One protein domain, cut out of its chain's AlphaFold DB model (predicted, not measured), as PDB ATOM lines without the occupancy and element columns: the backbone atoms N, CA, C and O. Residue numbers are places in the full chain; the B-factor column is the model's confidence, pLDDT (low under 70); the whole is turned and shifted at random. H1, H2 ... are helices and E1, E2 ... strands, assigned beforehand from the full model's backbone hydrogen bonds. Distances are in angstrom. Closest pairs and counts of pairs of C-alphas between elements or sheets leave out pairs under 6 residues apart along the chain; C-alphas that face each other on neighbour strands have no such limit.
ATOM      1  N   GLU A   2      13.983 -38.502 -43.915       64.56
ATOM      2  CA  GLU A   2      15.043 -39.340 -44.513       64.56
ATOM      3  C   GLU A   2      16.150 -38.598 -45.291       64.56
ATOM      4  O   GLU A   2      17.336 -38.902 -45.139       64.56
ATOM      5  N   LYS A   3      15.785 -37.550 -46.043       64.12
ATOM      6  CA  LYS A   3      16.726 -36.701 -46.806       64.12
ATOM      7  C   LYS A   3      17.708 -35.898 -45.931       64.12
ATOM      8  O   LYS A   3      18.724 -35.445 -46.439       64.12
ATOM      9  N   HIS A   4      17.423 -35.726 -44.636       66.19
ATOM     10  CA  HIS A   4      18.316 -35.053 -43.681       66.19
ATOM     11  C   HIS A   4      19.274 -36.052 -43.007       66.19
ATOM     12  O   HIS A   4      20.474 -35.805 -42.937       66.19
ATOM     13  N   LYS A   5      18.787 -37.245 -42.626       75.44
ATOM     14  CA  LYS A   5      19.635 -38.344 -42.116       75.44
ATOM     15  C   LYS A   5      20.725 -38.732 -43.126       75.44
ATOM     16  O   LYS A   5      21.892 -38.858 -42.772       75.44
ATOM     17  N   THR A   6      20.339 -38.861 -44.397       75.12
ATOM     18  CA  THR A   6      21.247 -39.187 -45.513       75.12
ATOM     19  C   THR A   6      22.160 -38.036 -45.943       75.12
ATOM     20  O   THR A   6      23.064 -38.264 -46.745       75.12
ATOM     21  N   TYR A   7      21.952 -36.820 -45.425       74.75
ATOM     22  CA  TYR A   7      22.900 -35.718 -45.567       74.75
ATOM     23  C   TYR A   7      24.033 -35.868 -44.545       74.75
ATOM     24  O   TYR A   7      25.180 -36.061 -44.943       74.75
ATOM     25  N   HIS A   8      23.701 -35.899 -43.248       78.38
ATOM     26  CA  HIS A   8      24.686 -36.032 -42.163       78.38
ATOM     27  C   HIS A   8      25.547 -37.287 -42.310       78.38
ATOM     28  O   HIS A   8      26.763 -37.208 -42.201       78.38
ATOM     29  N   GLN A   9      24.944 -38.425 -42.668       84.31
ATOM     30  CA  GLN A   9      25.684 -39.669 -42.907       84.31
ATOM     31  C   GLN A   9      26.726 -39.549 -44.037       84.31
ATOM     32  O   GLN A   9      27.751 -40.223 -43.992       84.31
ATOM     33  N   LYS A  10      26.486 -38.705 -45.051       82.69
ATOM     34  CA  LYS A  10      27.441 -38.474 -46.146       82.69
ATOM     35  C   LYS A  10      28.543 -37.494 -45.765       82.69
ATOM     36  O   LYS A  10      29.649 -37.657 -46.262       82.69
ATOM     37  N   ASP A  11      28.250 -36.514 -44.915       82.50
ATOM     38  CA  ASP A  11      29.231 -35.537 -44.429       82.50
ATOM     39  C   ASP A  11      30.164 -36.170 -43.375       82.50
ATOM     40  O   ASP A  11      31.380 -36.075 -43.512       82.50
ATOM     41  N   GLU A  12      29.621 -36.954 -42.432       85.88
ATOM     42  CA  GLU A  12      30.387 -37.841 -41.531       85.88
ATOM     43  C   GLU A  12      31.299 -38.796 -42.315       85.88
ATOM     44  O   GLU A  12      32.487 -38.917 -42.021       85.88
ATOM     45  N   MET A  13      30.765 -39.453 -43.352       86.62
ATOM     46  CA  MET A  13      31.557 -40.333 -44.216       86.62
ATOM     47  C   MET A  13      32.662 -39.564 -44.950       86.62
ATOM     48  O   MET A  13      33.760 -40.095 -45.073       86.62
ATOM     49  N   LEU A  14      32.409 -38.327 -45.397       86.38
ATOM     50  CA  LEU A  14      33.414 -37.463 -46.031       86.38
ATOM     51  C   LEU A  14      34.558 -37.125 -45.063       86.38
ATOM     52  O   LEU A  14      35.728 -37.201 -45.436       86.38
ATOM     53  N   LEU A  15      34.202 -36.798 -43.818       88.50
ATOM     54  CA  LEU A  15      35.135 -36.440 -42.754       88.50
ATOM     55  C   LEU A  15      35.994 -37.645 -42.340       88.50
ATOM     56  O   LEU A  15      37.204 -37.511 -42.177       88.50
ATOM     57  N   ARG A  16      35.394 -38.843 -42.268       85.75
ATOM     58  CA  ARG A  16      36.108 -40.123 -42.088       85.75
ATOM     59  C   ARG A  16      36.998 -40.487 -43.280       85.75
ATOM     60  O   ARG A  16      38.034 -41.108 -43.079       85.75
ATOM     61  N   ASP A  17      36.616 -40.089 -44.492       86.06
ATOM     62  CA  ASP A  17      37.420 -40.223 -45.714       86.06
ATOM     63  C   ASP A  17      38.556 -39.183 -45.813       86.06
ATOM     64  O   ASP A  17      39.277 -39.198 -46.806       86.06
ATOM     65  N   GLY A  18      38.723 -38.275 -44.839       90.38
ATOM     66  CA  GLY A  18      39.785 -37.261 -44.841       90.38
ATOM     67  C   GLY A  18      39.477 -36.012 -45.677       90.38
ATOM     68  O   GLY A  18      40.385 -35.444 -46.292       90.38
ATOM     69  N   TYR A  19      38.210 -35.581 -45.722       92.62
ATOM     70  CA  TYR A  19      37.763 -34.372 -46.426       92.62
ATOM     71  C   TYR A  19      36.734 -33.577 -45.614       92.62
ATOM     72  O   TYR A  19      35.769 -34.140 -45.103       92.62
ATOM     73  N   LYS A  20      36.860 -32.245 -45.589       91.69
ATOM     74  CA  LYS A  20      35.869 -31.355 -44.962       91.69
ATOM     75  C   LYS A  20      35.138 -30.537 -46.014       91.69
ATOM     76  O   LYS A  20      35.754 -29.806 -46.791       91.69
ATOM     77  N   LYS A  21      33.814 -30.653 -46.031       91.31
ATOM     78  CA  LYS A  21      32.935 -29.844 -46.872       91.31
ATOM     79  C   LYS A  21      32.507 -28.579 -46.131       91.31
ATOM     80  O   LYS A  21      32.348 -28.599 -44.918       91.31
ATOM     81  N   PHE A  22      32.311 -27.508 -46.891       90.56
ATOM     82  CA  PHE A  22      31.736 -26.246 -46.439       90.56
ATOM     83  C   PHE A  22      30.636 -25.830 -47.413       90.56
ATOM     84  O   PHE A  22      30.767 -25.988 -48.635       90.56
ATOM     85  N   LEU A  23      29.537 -25.307 -46.884       89.94
ATOM     86  CA  LEU A  23      28.464 -24.718 -47.678       89.94
ATOM     87  C   LEU A  23      28.774 -23.253 -47.980       89.94
ATOM     88  O   LEU A  23      29.524 -22.592 -47.272       89.94
ATOM     89  N   LYS A  24      28.115 -22.700 -49.000       90.06
ATOM     90  CA  LYS A  24      28.135 -21.258 -49.281       90.06
ATOM     91  C   LYS A  24      27.687 -20.411 -48.073       90.06
ATOM     92  O   LYS A  24      28.100 -19.266 -47.945       90.06
ATOM     93  N   THR A  25      26.823 -20.959 -47.222       87.31
ATOM     94  CA  THR A  25      26.313 -20.323 -45.996       87.31
ATOM     95  C   THR A  25      27.279 -20.388 -44.814       87.31
ATOM     96  O   THR A  25      26.980 -19.807 -43.779       87.31
ATOM     97  N   GLU A  26      28.393 -21.106 -44.943       86.94
ATOM     98  CA  GLU A  26      29.351 -21.370 -43.871       86.94
ATOM     99  C   GLU A  26      30.695 -20.699 -44.166       86.94
ATOM    100  O   GLU A  26      31.117 -20.550 -45.320       86.94
ATOM    101  N   ASP A  27      31.402 -20.347 -43.097       87.44
ATOM    102  CA  ASP A  27      32.750 -19.807 -43.189       87.44
ATOM    103  C   ASP A  27      33.769 -20.939 -43.291       87.44
ATOM    104  O   ASP A  27      33.805 -21.869 -42.479       87.44
ATOM    105  N   CYS A  28      34.633 -20.856 -44.299       92.00
ATOM    106  CA  CYS A  28      35.719 -21.806 -44.434       92.00
ATOM    107  C   CYS A  28      36.733 -21.620 -43.297       92.00
ATOM    108  O   CYS A  28      37.302 -20.541 -43.143       92.00
ATOM    109  N   THR A  29      37.033 -22.688 -42.550       88.31
ATOM    110  CA  THR A  29      38.042 -22.648 -41.473       88.31
ATOM    111  C   THR A  29      39.487 -22.601 -41.990       88.31
ATOM    112  O   THR A  29      40.416 -22.546 -41.189       88.31
ATOM    113  N   TYR A  30      39.695 -22.633 -43.310       86.38
ATOM    114  CA  TYR A  30      41.007 -22.507 -43.940       86.38
ATOM    115  C   TYR A  30      41.270 -21.057 -44.350       86.38
ATOM    116  O   TYR A  30      40.525 -20.474 -45.145       86.38
ATOM    117  N   LYS A  31      42.371 -20.500 -43.831       78.56
ATOM    118  CA  LYS A  31      42.901 -19.194 -44.241       78.56
ATOM    119  C   LYS A  31      43.146 -19.193 -45.758       78.56
ATOM    120  O   LYS A  31      43.461 -20.229 -46.341       78.56
ATOM    121  N   ASP A  32      42.911 -18.047 -46.391       83.12
ATOM    122  CA  ASP A  32      43.052 -17.817 -47.839       83.12
ATOM    123  C   ASP A  32      42.186 -18.701 -48.769       83.12
ATOM    124  O   ASP A  32      42.396 -18.747 -49.985       83.12
ATOM    125  N   CYS A  33      41.138 -19.361 -48.251       89.12
ATOM    126  CA  CYS A  33      40.207 -20.096 -49.106       89.12
ATOM    127  C   CYS A  33      39.353 -19.159 -49.983       89.12
ATOM    128  O   CYS A  33      38.310 -18.653 -49.561       89.12
ATOM    129  N   ARG A  34      39.734 -19.033 -51.263       88.38
ATOM    130  CA  ARG A  34      39.054 -18.237 -52.314       88.38
ATOM    131  C   ARG A  34      37.578 -18.595 -52.587       88.38
ATOM    132  O   ARG A  34      36.952 -17.973 -53.443       88.38
ATOM    133  N   PHE A  35      37.042 -19.619 -51.927       87.62
ATOM    134  CA  PHE A  35      35.686 -20.144 -52.123       87.62
ATOM    135  C   PHE A  35      34.788 -19.994 -50.881       87.62
ATOM    136  O   PHE A  35      33.580 -20.215 -50.979       87.62
ATOM    137  N   SER A  36      35.352 -19.554 -49.746       90.50
ATOM    138  CA  SER A  36      34.613 -19.188 -48.528       90.50
ATOM    139  C   SER A  36      33.506 -18.173 -48.840       90.50
ATOM    140  O   SER A  36      33.749 -17.229 -49.592       90.50
ATOM    141  N   ARG A  37      32.283 -18.382 -48.327       87.06
ATOM    142  CA  ARG A  37      31.049 -17.609 -48.626       87.06
ATOM    143  C   ARG A  37      30.615 -17.508 -50.107       87.06
ATOM    144  O   ARG A  37      29.502 -17.061 -50.395       87.06
ATOM    145  N   VAL A  38      31.443 -17.923 -51.071       89.62
ATOM    146  CA  VAL A  38      31.173 -17.805 -52.517       89.62
ATOM    147  C   VAL A  38      30.399 -19.015 -53.036       89.62
ATOM    148  O   VAL A  38      29.359 -18.852 -53.682       89.62
ATOM    149  N   CYS A  39      30.877 -20.230 -52.753       91.06
ATOM    150  CA  CYS A  39      30.265 -21.471 -53.228       91.06
ATOM    151  C   CYS A  39      30.511 -22.654 -52.278       91.06
ATOM    152  O   CYS A  39      31.414 -22.636 -51.443       91.06
ATOM    153  N   ASN A  40      29.702 -23.707 -52.435       92.38
ATOM    154  CA  ASN A  40      29.936 -24.984 -51.763       92.38
ATOM    155  C   ASN A  40      31.267 -25.571 -52.255       92.38
ATOM    156  O   ASN A  40      31.471 -25.690 -53.464       92.38
ATOM    157  N   HIS A  41      32.141 -25.964 -51.336       93.25
ATOM    158  CA  HIS A  41      33.465 -26.489 -51.663       93.25
ATOM    159  C   HIS A  41      33.913 -27.542 -50.639       93.25
ATOM    160  O   HIS A  41      33.317 -27.694 -49.574       93.25
ATOM    161  N   ILE A  42      34.934 -28.322 -50.985       93.25
ATOM    162  CA  ILE A  42      35.464 -29.425 -50.177       93.25
ATOM    163  C   ILE A  42      36.980 -29.266 -50.103       93.25
ATOM    164  O   ILE A  42      37.629 -29.174 -51.140       93.25
ATOM    165  N   HIS A  43      37.553 -29.261 -48.906       93.44
ATOM    166  CA  HIS A  43      39.000 -29.340 -48.705       93.44
ATOM    167  C   HIS A  43      39.422 -30.789 -48.513       93.44
ATOM    168  O   HIS A  43      38.744 -31.547 -47.814       93.44
ATOM    169  N   CYS A  44      40.556 -31.161 -49.099       93.81
ATOM    170  CA  CYS A  44      41.294 -32.328 -48.636       93.81
ATOM    171  C   CYS A  44      41.906 -32.031 -47.257       93.81
ATOM    172  O   CYS A  44      42.401 -30.930 -47.019       93.81
ATOM    173  N   MET A  45      41.837 -33.002 -46.348       91.69
ATOM    174  CA  MET A  45      42.475 -32.965 -45.027       91.69
ATOM    175  C   MET A  45      43.647 -33.947 -44.917       91.69
ATOM    176  O   MET A  45      44.166 -34.142 -43.825       91.69
ATOM    177  N   HIS A  46      44.040 -34.600 -46.012       89.81
ATOM    178  CA  HIS A  46      45.195 -35.494 -45.999       89.81
ATOM    179  C   HIS A  46      46.487 -34.685 -45.847       89.81
ATOM    180  O   HIS A  46      46.624 -33.599 -46.422       89.81
ATOM    181  N   GLU A  47      47.452 -35.264 -45.137       85.12
ATOM    182  CA  GLU A  47      48.770 -34.669 -44.929       85.12
ATOM    183  C   GLU A  47      49.416 -34.220 -46.246       85.12
ATOM    184  O   GLU A  47      49.364 -34.908 -47.270       85.12
ATOM    185  N   ASN A  48      50.023 -33.032 -46.214       85.81
ATOM    186  CA  ASN A  48      50.651 -32.372 -47.363       85.81
ATOM    187  C   ASN A  48      49.716 -32.087 -48.567       85.81
ATOM    188  O   ASN A  48      50.203 -31.814 -49.667       85.81
ATOM    189  N   CYS A  49      48.382 -32.108 -48.403       90.81
ATOM    190  CA  CYS A  49      47.432 -31.848 -49.493       90.81
ATOM    191  C   CYS A  49      46.405 -30.742 -49.191       90.81
ATOM    192  O   CYS A  49      45.280 -30.990 -48.767       90.81
ATOM    193  N   HIS A  50      46.743 -29.500 -49.541       89.12
ATOM    194  CA  HIS A  50      45.853 -28.334 -49.401       89.12
ATOM    195  C   HIS A  50      44.936 -28.104 -50.624       89.12
ATOM    196  O   HIS A  50      44.727 -26.971 -51.059       89.12
ATOM    197  N   TYR A  51      44.434 -29.172 -51.255       91.31
ATOM    198  CA  TYR A  51      43.653 -29.052 -52.491       91.31
ATOM    199  C   TYR A  51      42.159 -28.810 -52.227       91.31
ATOM    200  O   TYR A  51      41.524 -29.548 -51.471       91.31
ATOM    201  N   VAL A  52      41.586 -27.812 -52.911       92.31
ATOM    202  CA  VAL A  52      40.174 -27.420 -52.770       92.31
ATOM    203  C   VAL A  52      39.364 -27.833 -53.998       92.31
ATOM    204  O   VAL A  52      39.670 -27.465 -55.134       92.31
ATOM    205  N   LEU A  53      38.301 -28.594 -53.761       92.88
ATOM    206  CA  LEU A  53      37.427 -29.185 -54.765       92.88
ATOM    207  C   LEU A  53      36.069 -28.481 -54.778       92.88
ATOM    208  O   LEU A  53      35.532 -28.106 -53.741       92.88
ATOM    209  N   HIS A  54      35.488 -28.340 -55.965       89.88
ATOM    210  CA  HIS A  54      34.221 -27.635 -56.180       89.88
ATOM    211  C   HIS A  54      33.028 -28.602 -56.272       89.88
ATOM    212  O   HIS A  54      31.874 -28.182 -56.222       89.88
ATOM    213  N   SER A  55      33.280 -29.904 -56.451       86.25
ATOM    214  CA  SER A  55      32.227 -30.918 -56.542       86.25
ATOM    215  C   SER A  55      32.705 -32.317 -56.152       86.25
ATOM    216  O   SER A  55      33.870 -32.682 -56.326       86.25
TER     217      SER A  55
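What this domain is: This is residues 2 to 55 of the 594 residues of the protein "C2H2-type domain-containing protein" of Anopheles atroparvus (UniProt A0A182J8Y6). A helical arm, H1, leads into a small body of a two-stranded hairpin, E1 and E2, with a long loop, residues 23 to 40, joining the strands. Residues 2 to 10 of H1 stick out, and residues 52 to 53 pair beside E2, antiparallel. The printed part has 54 residues in the order H1, E1, E2, under half of them in these elements; the class is mixed. It is compact, radius of gyration of the C-alphas 11.5 A, spanning 35 by 25 by 17 A.

Where its parts are: Find C-alpha 2 at (15.043, -39.340, -44.513); from there H1, residues 2 to 16, runs 21.2 A. E1 is residues 19 to 22. E2, residues 41 to 44, ends at (41.294, -32.328, -48.636).

How they stand to each other: Look at hairpin E1 and E2, antiparallel at 157 degrees: N 20 and O 43 are 3.0 A apart, within hydrogen-bond range. The closest C-alphas of H1 and E1, Leu 14 and Lys 20, are 6.7 A apart. H1 and E2 are apart. In H1, 9 of 11 O i to N i+4 pairs are within hydrogen-bond range.

The domain as a whole: The C-alphas farthest apart, Glu 2 and Asn 48, are 36.4 A apart. The printed part has no cut. H1 to E1 is a tight link, E1 to E2 a long one. The pLDDT is under 70 at residues 2 to 4.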